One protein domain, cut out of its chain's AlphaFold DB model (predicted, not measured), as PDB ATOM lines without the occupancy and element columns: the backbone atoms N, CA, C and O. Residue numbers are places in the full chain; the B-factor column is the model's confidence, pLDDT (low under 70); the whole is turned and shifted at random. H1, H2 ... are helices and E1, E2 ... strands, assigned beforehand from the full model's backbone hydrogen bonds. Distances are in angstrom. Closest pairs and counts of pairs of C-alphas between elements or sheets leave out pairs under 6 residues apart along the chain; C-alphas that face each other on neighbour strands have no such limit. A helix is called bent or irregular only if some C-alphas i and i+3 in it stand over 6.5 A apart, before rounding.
ATOM      1  N   GLU A   3     -40.972  -4.122  -8.388       93.62
ATOM      2  CA  GLU A   3     -41.571  -3.524  -7.192       93.62
ATOM      3  C   GLU A   3     -43.027  -3.968  -7.015       93.62
ATOM      4  O   GLU A   3     -43.809  -3.946  -7.966       93.62
ATOM      5  N   ALA A   4     -43.417  -4.334  -5.795       89.25
ATOM      6  CA  ALA A   4     -44.762  -4.831  -5.517       89.25
ATOM      7  C   ALA A   4     -45.813  -3.713  -5.549       89.25
ATOM      8  O   ALA A   4     -46.919  -3.912  -6.056       89.25
ATOM      9  N   HIS A   5     -45.468  -2.534  -5.028       92.00
ATOM     10  CA  HIS A   5     -46.385  -1.406  -4.930       92.00
ATOM     11  C   HIS A   5     -45.706  -0.088  -5.307       92.00
ATOM     12  O   HIS A   5     -44.806   0.388  -4.620       92.00
ATOM     13  N   LEU A   6     -46.178   0.534  -6.388       96.00
ATOM     14  CA  LEU A   6     -45.734   1.867  -6.783       96.00
ATOM     15  C   LEU A   6     -46.480   2.925  -5.968       96.00
ATOM     16  O   LEU A   6     -47.706   3.008  -6.033       96.00
ATOM     17  N   SER A   7     -45.735   3.767  -5.256       97.31
ATOM     18  CA  SER A   7     -46.268   4.916  -4.525       97.31
ATOM     19  C   SER A   7     -45.448   6.174  -4.811       97.31
ATOM     20  O   SER A   7     -44.272   6.108  -5.166       97.31
ATOM     21  N   VAL A   8     -46.068   7.342  -4.641       98.06
ATOM     22  CA  VAL A   8     -45.387   8.640  -4.791       98.06
ATOM     23  C   VAL A   8     -44.181   8.749  -3.853       98.06
ATOM     24  O   VAL A   8     -43.116   9.207  -4.257       98.06
ATOM     25  N   GLU A   9     -44.328   8.292  -2.609       98.19
ATOM     26  CA  GLU A   9     -43.251   8.294  -1.615       98.19
ATOM     27  C   GLU A   9     -42.059   7.435  -2.051       98.19
ATOM     28  O   GLU A   9     -40.914   7.883  -1.959       98.19
ATOM     29  N   LEU A  10     -42.319   6.238  -2.588       98.06
ATOM     30  CA  LEU A  10     -41.275   5.353  -3.097       98.06
ATOM     31  C   LEU A  10     -40.464   6.035  -4.202       98.06
ATOM     32  O   LEU A  10     -39.231   6.021  -4.162       98.06
ATOM     33  N   LEU A  11     -41.158   6.633  -5.173       98.38
ATOM     34  CA  LEU A  11     -40.532   7.295  -6.313       98.38
ATOM     35  C   LEU A  11     -39.670   8.477  -5.864       98.38
ATOM     36  O   LEU A  11     -38.516   8.583  -6.280       98.38
ATOM     37  N   ARG A  12     -40.187   9.321  -4.965       98.38
ATOM     38  CA  ARG A  12     -39.449  10.470  -4.415       98.38
ATOM     39  C   ARG A  12     -38.238  10.062  -3.586       98.38
ATOM     40  O   ARG A  12     -37.235  10.767  -3.603       98.38
ATOM     41  N   SER A  13     -38.319   8.926  -2.899       98.25
ATOM     42  CA  SER A  13     -37.210   8.381  -2.110       98.25
ATOM     43  C   SER A  13     -36.100   7.765  -2.974       98.25
ATOM     44  O   SER A  13     -35.019   7.488  -2.464       98.25
ATOM     45  N   ASN A  14     -36.347   7.551  -4.272       97.94
ATOM     46  CA  ASN A  14     -35.410   6.937  -5.218       97.94
ATOM     47  C   ASN A  14     -35.339   7.747  -6.533       97.94
ATOM     48  O   ASN A  14     -35.702   7.234  -7.600       97.94
ATOM     49  N   PRO A  15     -34.914   9.023  -6.486       97.38
ATOM     50  CA  PRO A  15     -35.013   9.943  -7.623       97.38
ATOM     51  C   PRO A  15     -34.106   9.575  -8.813       97.38
ATOM     52  O   PRO A  15     -34.304  10.071  -9.921       97.38
ATOM     53  N   ASP A  16     -33.110   8.716  -8.600       96.94
ATOM     54  CA  ASP A  16     -32.156   8.224  -9.596       96.94
ATOM     55  C   ASP A  16     -32.699   7.059 -10.448       96.94
ATOM     56  O   ASP A  16     -32.184   6.786 -11.538       96.94
ATOM     57  N   LYS A  17     -33.761   6.391  -9.985       98.31
ATOM     58  CA  LYS A  17     -34.390   5.249 -10.665       98.31
ATOM     59  C   LYS A  17     -35.580   5.690 -11.499       98.31
ATOM     60  O   LYS A  17     -36.272   6.627 -11.127       98.31
ATOM     61  N   ILE A  18     -35.864   4.969 -12.582       98.69
ATOM     62  CA  ILE A  18     -37.081   5.132 -13.386       98.69
ATOM     63  C   ILE A  18     -38.082   4.038 -13.021       98.69
ATOM     64  O   ILE A  18     -37.774   2.854 -13.141       98.69
ATOM     65  N   TYR A  19     -39.290   4.430 -12.624       98.75
ATOM     66  CA  TYR A  19     -40.373   3.517 -12.269       98.75
ATOM     67  C   TYR A  19     -41.393   3.430 -13.396       98.75
ATOM     68  O   TYR A  19     -42.034   4.417 -13.756       98.75
ATOM     69  N   VAL A  20     -41.546   2.235 -13.954       98.75
ATOM     70  CA  VAL A  20     -42.442   1.982 -15.079       98.75
ATOM     71  C   VAL A  20     -43.844   1.689 -14.562       98.75
ATOM     72  O   VAL A  20     -44.009   0.986 -13.570       98.75
ATOM     73  N   PHE A  21     -44.867   2.193 -15.241       98.62
ATOM     74  CA  PHE A  21     -46.258   1.899 -14.912       98.62
ATOM     75  C   PHE A  21     -47.120   1.777 -16.172       98.62
ATOM     76  O   PHE A  21     -46.795   2.322 -17.226       98.62
ATOM     77  N   GLY A  22     -48.240   1.061 -16.070       98.38
ATOM     78  CA  GLY A  22     -49.255   0.988 -17.113       98.38
ATOM     79  C   GLY A  22     -50.071   2.277 -17.180       98.38
ATOM     80  O   GLY A  22     -50.721   2.664 -16.207       98.38
ATOM     81  N   ASP A  23     -50.064   2.927 -18.341       98.62
ATOM     82  CA  ASP A  23     -50.783   4.169 -18.613       98.62
ATOM     83  C   ASP A  23     -51.875   3.973 -19.683       98.62
ATOM     84  O   ASP A  23     -51.987   2.923 -20.316       98.62
ATOM     85  N   ASN A  24     -52.693   4.999 -19.897       98.56
ATOM     86  CA  ASN A  24     -53.617   5.107 -21.014       98.56
ATOM     87  C   ASN A  24     -53.185   6.202 -21.997       98.56
ATOM     88  O   ASN A  24     -52.530   7.167 -21.609       98.56
ATOM     89  N   LEU A  25     -53.610   6.094 -23.259       98.56
ATOM     90  CA  LEU A  25     -53.268   7.059 -24.315       98.56
ATOM     91  C   LEU A  25     -53.707   8.499 -23.999       98.56
ATOM     92  O   LEU A  25     -53.067   9.443 -24.452       98.56
ATOM     93  N   LEU A  26     -54.766   8.685 -23.201       98.31
ATOM     94  CA  LEU A  26     -55.214  10.016 -22.775       98.31
ATOM     95  C   LEU A  26     -54.389  10.603 -21.619       98.31
ATOM     96  O   LEU A  26     -54.577  11.776 -21.299       98.31
ATOM     97  N   ARG A  27     -53.524   9.806 -20.971       97.69
ATOM     98  CA  ARG A  27     -52.709  10.181 -19.801       97.69
ATOM     99  C   ARG A  27     -53.525  10.820 -18.670       97.69
ATOM    100  O   ARG A  27     -53.091  11.765 -18.015       97.69
ATOM    101  N   ARG A  28     -54.741  10.311 -18.445       97.44
ATOM    102  CA  ARG A  28     -55.692  10.810 -17.432       97.44
ATOM    103  C   ARG A  28     -56.034   9.751 -16.390       97.44
ATOM    104  O   ARG A  28     -55.823   8.561 -16.614       97.44
ATOM    105  N   GLY A  29     -56.601  10.198 -15.266       96.69
ATOM    106  CA  GLY A  29     -57.015   9.346 -14.145       96.69
ATOM    107  C   GLY A  29     -55.835   8.761 -13.363       96.69
ATOM    108  O   GLY A  29     -54.733   8.653 -13.887       96.69
ATOM    109  N   THR A  30     -56.050   8.388 -12.105       96.19
ATOM    110  CA  THR A  30     -54.983   7.967 -11.172       96.19
ATOM    111  C   THR A  30     -55.214   6.573 -10.582       96.19
ATOM    112  O   THR A  30     -54.550   6.184  -9.631       96.19
ATOM    113  N   ALA A  31     -56.158   5.806 -11.131       94.50
ATOM    114  CA  ALA A  31     -56.449   4.460 -10.651       94.50
ATOM    115  C   ALA A  31     -55.332   3.463 -11.009       94.50
ATOM    116  O   ALA A  31     -54.721   3.547 -12.078       94.50
ATOM    117  N   GLY A  32     -55.118   2.476 -10.139       94.06
ATOM    118  CA  GLY A  32     -54.090   1.454 -10.327       94.06
ATOM    119  C   GLY A  32     -52.684   2.056 -10.338       94.06
ATOM    120  O   GLY A  32     -52.371   2.940  -9.547       94.06
ATOM    121  N   GLN A  33     -51.838   1.589 -11.256       96.56
ATOM    122  CA  GLN A  33     -50.440   2.021 -11.330       96.56
ATOM    123  C   GLN A  33     -50.287   3.500 -11.748       96.56
ATOM    124  O   GLN A  33     -49.279   4.122 -11.440       96.56
ATOM    125  N   ALA A  34     -51.299   4.105 -12.385       97.38
ATOM    126  CA  ALA A  34     -51.267   5.505 -12.823       97.38
ATOM    127  C   ALA A  34     -51.280   6.539 -11.677       97.38
ATOM    128  O   ALA A  34     -51.157   7.738 -11.939       97.38
ATOM    129  N   ALA A  35     -51.413   6.101 -10.421       97.62
ATOM    130  CA  ALA A  35     -51.334   6.959  -9.239       97.62
ATOM    131  C   ALA A  35     -50.005   7.730  -9.141       97.62
ATOM    132  O   ALA A  35     -49.977   8.829  -8.595       97.62
ATOM    133  N   VAL A  36     -48.923   7.186  -9.710       98.25
ATOM    134  CA  VAL A  36     -47.583   7.791  -9.668       98.25
ATOM    135  C   VAL A  36     -47.230   8.629 -10.901       98.25
ATOM    136  O   VAL A  36     -46.133   9.173 -10.963       98.25
ATOM    137  N   ARG A  37     -48.141   8.780 -11.882       98.06
ATOM    138  CA  ARG A  37     -47.858   9.439 -13.179       98.06
ATOM    139  C   ARG A  37     -47.219  10.827 -13.043       98.06
ATOM    140  O   ARG A  37     -46.451  11.225 -13.909       98.06
ATOM    141  N   GLY A  38     -47.592  11.581 -12.009       97.94
ATOM    142  CA  GLY A  38     -47.129  12.956 -11.807       97.94
ATOM    143  C   GLY A  38     -45.677  13.083 -11.340       97.94
ATOM    144  O   GLY A  38     -45.164  14.198 -11.302       97.94
ATOM    145  N   GLU A  39     -45.023  11.981 -10.975       98.56
ATOM    146  CA  GLU A  39     -43.660  12.019 -10.453       98.56
ATOM    147  C   GLU A  39     -42.616  12.073 -11.584       98.56
ATOM    148  O   GLU A  39     -42.770  11.407 -12.611       98.56
ATOM    149  N   PRO A  40     -41.521  12.840 -11.411       98.06
ATOM    150  CA  PRO A  40     -40.550  13.124 -12.476       98.06
ATOM    151  C   PRO A  40     -39.751  11.898 -12.931       98.06
ATOM    152  O   PRO A  40     -39.099  11.927 -13.974       98.06
ATOM    153  N   ASN A  41     -39.775  10.833 -12.138       98.50
ATOM    154  CA  ASN A  41     -39.112   9.572 -12.415       98.50
ATOM    155  C   ASN A  41     -40.097   8.419 -12.679       98.50
ATOM    156  O   ASN A  41     -39.694   7.256 -12.680       98.50
ATOM    157  N   ALA A  42     -41.370   8.731 -12.944       98.62
ATOM    158  CA  ALA A  42     -42.348   7.780 -13.458       98.62
ATOM    159  C   ALA A  42     -42.303   7.721 -14.996       98.62
ATOM    160  O   ALA A  42     -42.211   8.748 -15.668       98.62
ATOM    161  N   PHE A  43     -42.423   6.523 -15.569       98.81
ATOM    162  CA  PHE A  43     -42.458   6.307 -17.015       98.81
ATOM    163  C   PHE A  43     -43.657   5.441 -17.418       98.81
ATOM    164  O   PHE A  43     -43.763   4.277 -17.034       98.81
ATOM    165  N   GLY A  44     -44.581   6.017 -18.188       98.62
ATOM    166  CA  GLY A  44     -45.831   5.360 -18.566       98.62
ATOM    167  C   GLY A  44     -45.712   4.559 -19.860       98.62
ATOM    168  O   GLY A  44     -45.408   5.125 -20.909       98.62
ATOM    169  N   ILE A  45     -46.032   3.266 -19.811       98.81
ATOM    170  CA  ILE A  45     -46.224   2.426 -21.000       98.81
ATOM    171  C   ILE A  45     -47.717   2.398 -21.341       98.81
ATOM    172  O   ILE A  45     -48.517   1.996 -20.492       98.81
ATOM    173  N   PRO A  46     -48.136   2.812 -22.552       98.75
ATOM    174  CA  PRO A  46     -49.534   2.737 -22.955       98.75
ATOM    175  C   PRO A  46     -50.044   1.296 -22.921       98.75
ATOM    176  O   PRO A  46     -49.481   0.414 -23.551       98.75
ATOM    177  N   THR A  47     -51.125   1.051 -22.193       98.62
ATOM    178  CA  THR A  47     -51.732  -0.285 -22.039       98.62
ATOM    179  C   THR A  47     -53.247  -0.269 -22.241       98.62
ATOM    180  O   THR A  47     -53.919  -1.294 -22.154       98.62
ATOM    181  N   LYS A  48     -53.810   0.922 -22.472       98.38
ATOM    182  CA  LYS A  48     -55.245   1.165 -22.601       98.38
ATOM    183  C   LYS A  48     -55.501   2.462 -23.377       98.38
ATOM    184  O   LYS A  48     -54.670   3.369 -23.358       98.38
ATOM    185  N   ARG A  49     -56.652   2.616 -24.039       98.62
ATOM    186  CA  ARG A  49     -57.003   3.874 -24.729       98.62
ATOM    187  C   ARG A  49     -57.411   4.963 -23.742       98.62
ATOM    188  O   ARG A  49     -56.921   6.080 -23.840       98.62
ATOM    189  N   ALA A  50     -58.273   4.642 -22.775       98.38
ATOM    190  CA  ALA A  50     -58.852   5.616 -21.845       98.38
ATOM    191  C   ALA A  50     -58.984   5.065 -20.408       98.38
ATOM    192  O   ALA A  50     -59.072   3.850 -20.223       98.38
ATOM    193  N   PRO A  51     -59.054   5.928 -19.373       97.50
ATOM    194  CA  PRO A  51     -59.171   5.512 -17.974       97.50
ATOM    195  C   PRO A  51     -60.629   5.193 -17.592       97.50
ATOM    196  O   PRO A  51     -61.172   5.749 -16.641       97.50
ATOM    197  N   SER A  52     -61.295   4.327 -18.357       97.50
ATOM    198  CA  SER A  52     -62.662   3.870 -18.076       97.50
ATOM    199  C   SER A  52     -62.813   2.374 -18.351       97.50
ATOM    200  O   SER A  52     -61.895   1.736 -18.864       97.50
ATOM    201  N   MET A  53     -63.957   1.793 -17.984       96.94
ATOM    202  CA  MET A  53     -64.270   0.375 -18.217       96.94
ATOM    203  C   MET A  53     -65.195   0.146 -19.420       96.94
ATOM    204  O   MET A  53     -65.641  -0.977 -19.638       96.94
ATOM    205  N   ALA A  54     -65.476   1.183 -20.214       97.81
ATOM    206  CA  ALA A  54     -66.205   1.023 -21.468       97.81
ATOM    207  C   ALA A  54     -65.392   0.167 -22.453       97.81
ATOM    208  O   ALA A  54     -64.164   0.245 -22.469       97.81
ATOM    209  N   ALA A  55     -66.062  -0.612 -23.307       97.38
ATOM    210  CA  ALA A  55     -65.388  -1.483 -24.278       97.38
ATOM    211  C   ALA A  55     -64.396  -0.713 -25.174       97.38
ATOM    212  O   ALA A  55     -63.274  -1.162 -25.380       97.38
ATOM    213  N   SER A  56     -64.761   0.499 -25.608       97.38
ATOM    214  CA  SER A  56     -63.914   1.385 -26.422       97.38
ATOM    215  C   SER A  56     -62.676   1.933 -25.703       97.38
ATOM    216  O   SER A  56     -61.822   2.547 -26.339       97.38
ATOM    217  N   ALA A  57     -62.575   1.754 -24.384       98.12
ATOM    218  CA  ALA A  57     -61.413   2.174 -23.620       98.12
ATOM    219  C   ALA A  57     -60.276   1.155 -23.686       98.12
ATOM    220  O   ALA A  57     -59.136   1.541 -23.460       98.12
ATOM    221  N   PHE A  58     -60.555  -0.121 -23.954       98.75
ATOM    222  CA  PHE A  58     -59.535  -1.166 -24.025       98.75
ATOM    223  C   PHE A  58     -58.777  -1.112 -25.351       98.75
ATOM    224  O   PHE A  58     -59.317  -0.658 -26.358       98.75
ATOM    225  N   PHE A  59     -57.519  -1.554 -25.331       98.75
ATOM    226  CA  PHE A  59     -56.809  -1.857 -26.570       98.75
ATOM    227  C   PHE A  59     -57.460  -3.050 -27.263       98.75
ATOM    228  O   PHE A  59     -58.020  -3.920 -26.592       98.75
ATOM    229  N   SER A  60     -57.369  -3.070 -28.588       98.50
ATOM    230  CA  SER A  60     -57.962  -4.075 -29.467       98.50
ATOM    231  C   SER A  60     -57.029  -4.438 -30.630       98.50
ATOM    232  O   SER A  60     -57.489  -4.574 -31.762       98.50
ATOM    233  N   ASP A  61     -55.719  -4.492 -30.365       98.62
ATOM    234  CA  ASP A  61     -54.651  -4.785 -31.336       98.62
ATOM    235  C   ASP A  61     -54.629  -3.854 -32.558       98.62
ATOM    236  O   ASP A  61     -54.245  -4.225 -33.668       98.62
ATOM    237  N   ARG A  62     -55.029  -2.592 -32.374       98.50
ATOM    238  CA  ARG A  62     -55.004  -1.633 -33.482       98.50
ATOM    239  C   ARG A  62     -53.567  -1.217 -33.799       98.50
ATOM    240  O   ARG A  62     -52.762  -1.057 -32.879       98.50
ATOM    241  N   PRO A  63     -53.248  -0.897 -35.067       98.50
ATOM    242  CA  PRO A  63     -51.914  -0.428 -35.432       98.50
ATOM    243  C   PRO A  63     -51.436   0.784 -34.619       98.50
ATOM    244  O   PRO A  63     -50.262   0.853 -34.271       98.50
ATOM    245  N   ASP A  64     -52.329   1.718 -34.263       98.56
ATOM    246  CA  ASP A  64     -51.969   2.877 -33.436       98.56
ATOM    247  C   ASP A  64     -51.544   2.491 -32.008       98.56
ATOM    248  O   ASP A  64     -50.677   3.136 -31.421       98.56
ATOM    249  N   GLU A  65     -52.097   1.406 -31.471       98.69
ATOM    250  CA  GLU A  65     -51.790   0.886 -30.134       98.69
ATOM    251  C   GLU A  65     -50.445   0.164 -30.133       98.69
ATOM    252  O   GLU A  65     -49.613   0.422 -29.262       98.69
ATOM    253  N   VAL A  66     -50.195  -0.653 -31.164       98.56
ATOM    254  CA  VAL A  66     -48.887  -1.278 -31.416       98.56
ATOM    255  C   VAL A  66     -47.801  -0.203 -31.466       98.56
ATOM    256  O   VAL A  66     -46.813  -0.276 -30.735       98.56
ATOM    257  N   GLN A  67     -47.987   0.833 -32.293       98.69
ATOM    258  CA  GLN A  67     -46.990   1.897 -32.435       98.69
ATOM    259  C   GLN A  67     -46.768   2.659 -31.127       98.69
ATOM    260  O   GLN A  67     -45.620   2.943 -30.787       98.69
ATOM    261  N   ALA A  68     -47.829   2.945 -30.367       98.81
ATOM    262  CA  ALA A  68     -47.711   3.624 -29.081       98.81
ATOM    263  C   ALA A  68     -46.891   2.811 -28.063       98.81
ATOM    264  O   ALA A  68     -46.028   3.373 -27.385       98.81
ATOM    265  N   VAL A  69     -47.117   1.495 -27.981       98.81
ATOM    266  CA  VAL A  69     -46.350   0.597 -27.101       98.81
ATOM    267  C   VAL A  69     -44.891   0.519 -27.538       98.81
ATOM    268  O   VAL A  69     -43.994   0.727 -26.723       98.81
ATOM    269  N   LEU A  70     -44.635   0.272 -28.826       98.75
ATOM    270  CA  LEU A  70     -43.271   0.151 -29.349       98.75
ATOM    271  C   LEU A  70     -42.473   1.444 -29.178       98.75
ATOM    272  O   LEU A  70     -41.294   1.393 -28.831       98.75
ATOM    273  N   GLN A  71     -43.101   2.598 -29.401       98.81
ATOM    274  CA  GLN A  71     -42.456   3.890 -29.201       98.81
ATOM    275  C   GLN A  71     -42.068   4.096 -27.732       98.81
ATOM    276  O   GLN A  71     -40.911   4.411 -27.450       98.81
ATOM    277  N   ALA A  72     -42.984   3.832 -26.797       98.88
ATOM    278  CA  ALA A  72     -42.707   3.967 -25.370       98.88
ATOM    279  C   ALA A  72     -41.603   3.002 -24.896       98.88
ATOM    280  O   ALA A  72     -40.736   3.389 -24.116       98.88
ATOM    281  N   LEU A  73     -41.573   1.764 -25.402       98.75
ATOM    282  CA  LEU A  73     -40.518   0.798 -25.068       98.75
ATOM    283  C   LEU A  73     -39.147   1.202 -25.630       98.75
ATOM    284  O   LEU A  73     -38.137   0.997 -24.960       98.75
ATOM    285  N   ARG A  74     -39.087   1.815 -26.821       98.75
ATOM    286  CA  ARG A  74     -37.834   2.371 -27.369       98.75
ATOM    287  C   ARG A  74     -37.309   3.521 -26.517       98.75
ATOM    288  O   ARG A  74     -36.120   3.561 -26.216       98.75
ATOM    289  N   GLU A  75     -38.185   4.433 -26.108       98.75
ATOM    290  CA  GLU A  75     -37.832   5.538 -25.210       98.75
ATOM    291  C   GLU A  75     -37.332   5.019 -23.856       98.75
ATOM    292  O   GLU A  75     -36.274   5.440 -23.382       98.75
ATOM    293  N   LEU A  76     -38.027   4.034 -23.278       98.69
ATOM    294  CA  LEU A  76     -37.599   3.375 -22.046       98.69
ATOM    295  C   LEU A  76     -36.232   2.700 -22.207       98.69
ATOM    296  O   LEU A  76     -35.394   2.802 -21.313       98.69
ATOM    297  N   TYR A  77     -35.983   2.043 -23.344       98.44
ATOM    298  CA  TYR A  77     -34.706   1.384 -23.621       98.44
ATOM    299  C   TYR A  77     -33.544   2.381 -23.624       98.44
ATOM    300  O   TYR A  77     -32.490   2.096 -23.057       98.44
ATOM    301  N   VAL A  78     -33.735   3.573 -24.200       98.38
ATOM    302  CA  VAL A  78     -32.725   4.642 -24.171       98.38
ATOM    303  C   VAL A  78     -32.451   5.099 -22.736       98.38
ATOM    304  O   VAL A  78     -31.288   5.219 -22.353       98.38
ATOM    305  N   LEU A  79     -33.491   5.298 -21.919       97.62
ATOM    306  CA  LEU A  79     -33.332   5.673 -20.506       97.62
ATOM    307  C   LEU A  79     -32.609   4.587 -19.696       97.62
ATOM    308  O   LEU A  79     -31.751   4.900 -18.868       97.62
ATOM    309  N   ALA A  80     -32.894   3.315 -19.976       97.12
ATOM    310  CA  ALA A  80     -32.287   2.171 -19.300       97.12
ATOM    311  C   ALA A  80     -30.771   2.051 -19.526       97.12
ATOM    312  O   ALA A  80     -30.086   1.362 -18.776       97.12
ATOM    313  N   ARG A  81     -30.216   2.742 -20.533       96.88
ATOM    314  CA  ARG A  81     -28.765   2.779 -20.777       96.88
ATOM    315  C   ARG A  81     -27.989   3.509 -19.685       96.88
ATOM    316  O   ARG A  81     -26.789   3.283 -19.560       96.88
ATOM    317  N   THR A  82     -28.636   4.419 -18.959       96.56
ATOM    318  CA  THR A  82     -27.979   5.287 -17.968       96.56
ATOM    319  C   THR A  82     -28.679   5.309 -16.617       96.56
ATOM    320  O   THR A  82     -28.103   5.805 -15.651       96.56
ATOM    321  N   ARG A  83     -29.903   4.780 -16.526       96.69
ATOM    322  CA  ARG A  83     -30.676   4.725 -15.286       96.69
ATOM    323  C   ARG A  83     -31.192   3.328 -15.016       96.69
ATOM    324  O   ARG A  83     -31.553   2.585 -15.923       96.69
ATOM    325  N   THR A  84     -31.307   3.016 -13.735       98.00
ATOM    326  CA  THR A  84     -31.925   1.777 -13.283       98.00
ATOM    327  C   THR A  84     -33.436   1.838 -13.490       98.00
ATOM    328  O   THR A  84     -34.097   2.743 -12.980       98.00
ATOM    329  N   VAL A  85     -33.985   0.855 -14.205       98.50
ATOM    330  CA  VAL A  85     -35.425   0.728 -14.464       98.50
ATOM    331  C   VAL A  85     -36.064  -0.282 -13.505       98.50
ATOM    332  O   VAL A  85     -35.555  -1.390 -13.289       98.50
ATOM    333  N   VAL A  86     -37.198   0.109 -12.926       98.50
ATOM    334  CA  VAL A  86     -37.994  -0.684 -11.986       98.50
ATOM    335  C   VAL A  86     -39.377  -0.929 -12.578       98.50
ATOM    336  O   VAL A  86     -40.112   0.015 -12.859       98.50
ATOM    337  N   PHE A  87     -39.729  -2.198 -12.758       98.56
ATOM    338  CA  PHE A  87     -41.030  -2.620 -13.271       98.56
ATOM    339  C   PHE A  87     -41.995  -2.965 -12.130       98.56
ATOM    340  O   PHE A  87     -41.556  -3.373 -11.055       98.56
ATOM    341  N   PRO A  88     -43.316  -2.848 -12.332       97.44
ATOM    342  CA  PRO A  88     -44.281  -3.304 -11.343       97.44
ATOM    343  C   PRO A  88     -44.356  -4.836 -11.372       97.44
ATOM    344  O   PRO A  88     -44.546  -5.427 -12.432       97.44
ATOM    345  N   ALA A  89     -44.278  -5.491 -10.214       96.06
ATOM    346  CA  ALA A  89     -44.348  -6.950 -10.090       96.06
ATOM    347  C   ALA A  89     -45.686  -7.524 -10.588       96.06
ATOM    348  O   ALA A  89     -45.749  -8.662 -11.033       96.06
ATOM    349  N   ALA A  90     -46.755  -6.719 -10.562       94.19
ATOM    350  CA  ALA A  90     -48.049  -7.076 -11.144       94.19
ATOM    351  C   ALA A  90     -48.051  -7.100 -12.689       94.19
ATOM    352  O   ALA A  90     -49.068  -7.457 -13.285       94.19
ATOM    353  N   GLY A  91     -46.962  -6.679 -13.334       97.56
ATOM    354  CA  GLY A  91     -46.850  -6.557 -14.782       97.56
ATOM    355  C   GLY A  91     -47.518  -5.304 -15.354       97.56
ATOM    356  O   GLY A  91     -48.287  -4.595 -14.698       97.56
ATOM    357  N   LEU A  92     -47.205  -5.028 -16.613       98.25
ATOM    358  CA  LEU A  92     -47.819  -4.003 -17.451       98.25
ATOM    359  C   LEU A  92     -48.940  -4.628 -18.282       98.25
ATOM    360  O   LEU A  92     -48.826  -5.766 -18.730       98.25
ATOM    361  N   GLY A  93     -50.029  -3.894 -18.514       97.69
ATOM    362  CA  GLY A  93     -51.165  -4.393 -19.305       97.69
ATOM    363  C   GLY A  93     -52.088  -5.368 -18.569       97.69
ATOM    364  O   GLY A  93     -53.075  -5.837 -19.142       97.69
ATOM    365  N   THR A  94     -51.815  -5.635 -17.293       96.50
ATOM    366  CA  THR A  94     -52.613  -6.492 -16.411       96.50
ATOM    367  C   THR A  94     -53.687  -5.684 -15.662       96.50
ATOM    368  O   THR A  94     -53.873  -4.481 -15.887       96.50
ATOM    369  N   GLY A  95     -54.472  -6.342 -14.802       94.75
ATOM    370  CA  GLY A  95     -55.480  -5.680 -13.967       94.75
ATOM    371  C   GLY A  95     -56.518  -4.897 -14.781       94.75
ATOM    372  O   GLY A  95     -57.264  -5.473 -15.567       94.75
ATOM    373  N   LEU A  96     -56.565  -3.571 -14.602       95.81
ATOM    374  CA  LEU A  96     -57.547  -2.679 -15.241       95.81
ATOM    375  C   LEU A  96     -57.374  -2.533 -16.768       95.81
ATOM    376  O   LEU A  96     -58.302  -2.069 -17.444       95.81
ATOM    377  N   ALA A  97     -56.209  -2.906 -17.306       96.94
ATOM    378  CA  ALA A  97     -55.891  -2.815 -18.732       96.94
ATOM    379  C   ALA A  97     -56.313  -4.058 -19.532       96.94
ATOM    380  O   ALA A  97     -56.786  -3.907 -20.651       96.94
ATOM    381  N   ARG A  98     -56.239  -5.261 -18.943       97.31
ATOM    382  CA  ARG A  98     -56.758  -6.531 -19.504       97.31
ATOM    383  C   ARG A  98     -56.233  -6.903 -20.903       97.31
ATOM    384  O   ARG A  98     -56.913  -7.631 -21.635       97.31
ATOM    385  N   MET A  99     -55.019  -6.476 -21.254       98.56
ATOM    386  CA  MET A  99     -54.466  -6.642 -22.603       98.56
ATOM    387  C   MET A  99     -54.373  -8.107 -23.042       98.56
ATOM    388  O   MET A  99     -54.647  -8.398 -24.195       98.56
ATOM    389  N   ALA A 100     -54.101  -9.043 -22.125       98.12
ATOM    390  CA  ALA A 100     -54.073 -10.476 -22.441       98.12
ATOM    391  C   ALA A 100     -55.375 -10.993 -23.081       98.12
ATOM    392  O   ALA A 100     -55.349 -11.965 -23.829       98.12
ATOM    393  N   THR A 101     -56.508 -10.350 -22.779       98.19
ATOM    394  CA  THR A 101     -57.822 -10.711 -23.328       98.19
ATOM    395  C   THR A 101     -58.300  -9.769 -24.425       98.19
ATOM    396  O   THR A 101     -58.951 -10.227 -25.355       98.19
ATOM    397  N   SER A 102     -58.035  -8.465 -24.314       98.19
ATOM    398  CA  SER A 102     -58.584  -7.473 -25.248       98.19
ATOM    399  C   SER A 102     -57.669  -7.190 -26.438       98.19
ATOM    400  O   SER A 102     -58.168  -6.834 -27.498       98.19
ATOM    401  N   SER A 103     -56.357  -7.341 -26.258       98.50
ATOM    402  CA  SER A 103     -55.312  -7.045 -27.244       98.50
ATOM    403  C   SER A 103     -54.133  -8.032 -27.115       98.50
ATOM    404  O   SER A 103     -53.038  -7.633 -26.680       98.50
ATOM    405  N   PRO A 104     -54.362  -9.344 -27.331       98.56
ATOM    406  CA  PRO A 104     -53.350 -10.374 -27.112       98.56
ATOM    407  C   PRO A 104     -52.098 -10.203 -27.981       98.56
ATOM    408  O   PRO A 104     -51.012 -10.553 -27.516       98.56
ATOM    409  N   GLU A 105     -52.204  -9.658 -29.195       98.56
ATOM    410  CA  GLU A 105     -51.047  -9.518 -30.090       98.56
ATOM    411  C   GLU A 105     -50.065  -8.467 -29.561       98.56
ATOM    412  O   GLU A 105     -48.884  -8.759 -29.346       98.56
ATOM    413  N   VAL A 106     -50.566  -7.267 -29.242       98.44
ATOM    414  CA  VAL A 106     -49.768  -6.195 -28.629       98.44
ATOM    415  C   VAL A 106     -49.220  -6.651 -27.276       98.44
ATOM    416  O   VAL A 106     -48.072  -6.354 -26.939       98.44
ATOM    417  N   TYR A 107     -50.012  -7.398 -26.497       98.69
ATOM    418  CA  TYR A 107     -49.581  -7.914 -25.198       98.69
ATOM    419  C   TYR A 107     -48.385  -8.863 -25.319       98.69
ATOM    420  O   TYR A 107     -47.394  -8.692 -24.608       98.69
ATOM    421  N   GLN A 108     -48.440  -9.835 -26.235       98.56
ATOM    422  CA  GLN A 108     -47.335 -10.776 -26.436       98.56
ATOM    423  C   GLN A 108     -46.093 -10.092 -27.009       98.56
ATOM    424  O   GLN A 108     -44.973 -10.403 -26.593       98.56
ATOM    425  N   GLN A 109     -46.270  -9.120 -27.906       98.44
ATOM    426  CA  GLN A 109     -45.150  -8.343 -28.432       98.44
ATOM    427  C   GLN A 109     -44.467  -7.519 -27.331       98.44
ATOM    428  O   GLN A 109     -43.241  -7.533 -27.228       98.44
ATOM    429  N   MET A 110     -45.249  -6.859 -26.468       98.69
ATOM    430  CA  MET A 110     -44.732  -6.140 -25.302       98.69
ATOM    431  C   MET A 110     -43.941  -7.076 -24.381       98.69
ATOM    432  O   MET A 110     -42.794  -6.770 -24.065       98.69
ATOM    433  N   ARG A 111     -44.504  -8.232 -24.001       98.62
ATOM    434  CA  ARG A 111     -43.821  -9.225 -23.148       98.62
ATOM    435  C   ARG A 111     -42.506  -9.707 -23.755       98.62
ATOM    436  O   ARG A 111     -41.498  -9.754 -23.058       98.62
ATOM    437  N   SER A 112     -42.496  -9.993 -25.056       98.56
ATOM    438  CA  SER A 112     -41.289 -10.441 -25.761       98.56
ATOM    439  C   SER A 112     -40.173  -9.392 -25.709       98.56
ATOM    440  O   SER A 112     -39.020  -9.728 -25.459       98.56
ATOM    441  N   ILE A 113     -40.511  -8.109 -25.889       98.50
ATOM    442  CA  ILE A 113     -39.544  -7.002 -25.813       98.50
ATOM    443  C   ILE A 113     -39.054  -6.793 -24.376       98.50
ATOM    444  O   ILE A 113     -37.857  -6.594 -24.164       98.50
ATOM    445  N   LEU A 114     -39.956  -6.846 -23.391       98.44
ATOM    446  CA  LEU A 114     -39.612  -6.717 -21.973       98.44
ATOM    447  C   LEU A 114     -38.639  -7.816 -21.528       98.44
ATOM    448  O   LEU A 114     -37.608  -7.515 -20.927       98.44
ATOM    449  N   SER A 115     -38.909  -9.063 -21.911       98.12
ATOM    450  CA  SER A 115     -38.028 -10.194 -21.630       98.12
ATOM    451  C   SER A 115     -36.665 -10.027 -22.316       98.12
ATOM    452  O   SER A 115     -35.631 -10.067 -21.651       98.12
ATOM    453  N   ALA A 116     -36.651  -9.744 -23.624       98.06
ATOM    454  CA  ALA A 116     -35.421  -9.698 -24.415       98.06
ATOM    455  C   ALA A 116     -34.488  -8.521 -24.082       98.06
ATOM    456  O   ALA A 116     -33.276  -8.638 -24.252       98.06
ATOM    457  N   HIS A 117     -35.030  -7.376 -23.653       97.38
ATOM    458  CA  HIS A 117     -34.246  -6.146 -23.485       97.38
ATOM    459  C   HIS A 117     -34.137  -5.647 -22.047       97.38
ATOM    460  O   HIS A 117     -33.285  -4.801 -21.775       97.38
ATOM    461  N   PHE A 118     -34.986  -6.137 -21.144       97.50
ATOM    462  CA  PHE A 118     -35.031  -5.679 -19.757       97.50
ATOM    463  C   PHE A 118     -34.975  -6.821 -18.738       97.50
ATOM    464  O   PHE A 118     -35.092  -6.547 -17.544       97.50
ATOM    465  N   GLU A 119     -34.822  -8.074 -19.191       96.62
ATOM    466  CA  GLU A 119     -34.840  -9.276 -18.341       96.62
ATOM    467  C   GLU A 119     -36.100  -9.339 -17.458       96.62
ATOM    468  O   GLU A 119     -36.090  -9.852 -16.339       96.62
TER     469      GLU A 119
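Overview. This is residues 3 to 119 of the 122 residues of an uncharacterized protein of Pseudomonas mandelii (UniProt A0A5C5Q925). A small twisted wall of three parallel strands has the long helix H3 packed over one face, and a second long helix, H5, lies side by side with H3. The short helix H2 covers part of the opposite face, and H1 lies next to H2. The 117 printed residues, with five named helices and three named strands in the order H1 E1 H2 E2 H3 E3 H4 H5, are of the mixed class; the sheet runs E2 E1 E3, all parallel. The whole is compact, with a radius of gyration of the C-alphas of 13.3 A and spans of 37 by 29 by 21 A.

Arrangement. Begin at the inner strand E1, residues 18 to 24. Beside it is the edge strand E2, residues 42 to 48, parallel at 27 degrees; look for N 43 and O 19, 2.8 A apart and within hydrogen-bond range. The other edge strand, E3, residues 85 to 88, is parallel to E1 at 47 degrees, with N 86 and O 18 at 2.8 A. The pairing is staggered: E1 pairs with E3 over residues 18 to 19 and with E2 over 19 to 24. H3, residues 63 to 80, is on the sheet at a height of 8.9 A, over E2 and E1, and runs along the strands, at 17 degrees to E2 on the local plane; the C-alphas of Pro 46 and Val 69, the closest, are 5.6 A apart. E2, H3, E3 form a split strand-helix-strand unit, two parallel strands joined through a helix with E1 between them, its crossover right-handed. H2, residues 32 to 36, lies over E1 on the opposite face, 7.1 A high; E1, H2, E2 form a strand-helix-strand unit, its strands neighbours, also right-handed. H5, residues 104 to 118, touches H3 at a shallow tilt of 12 degrees, the same way, closest at C-alphas 66 and 106, 5.7 A; it only grazes the sheet. H4, residues 99 to 102, touches H5 only at the corner, closest at C-alphas 99 and 107, 5.7 A. H1, residues 8 to 13, only just touches H2, with 3 pairs of C-alphas within 8 A, the closest being 8 and 36, 5.4 A. In H1, H3 and H5 every O i to N i+4 pair is within hydrogen-bond range; H2 has 0 of 1, with 1 of 2 O i to N i+3 pairs, and H4 is too short for an i+4 pair.

Along the chain. Find C-alpha 18 at (-37.081, 5.132, -13.386); E1 runs 18.2 A from there, and E2 17.1 A. Find C-alpha 63 at (-51.914, -0.428, -35.432), where H3 begins its 25.5 A. H5 runs 20.3 A to C-alpha 118 at (-35.031, -5.679, -19.757). H2 is only just irregular: C-alphas 33 and 36 are 6.6 A apart.

Size, cuts and confidence. The two C-alphas farthest apart, those of Ala 54 and Thr 82, are 38.6 A apart. The printed part has no cut. The link from E2 to H3, residues 49 to 62, is long. The mean pLDDT of the printed part is 97.8, and no printed residue is under 70.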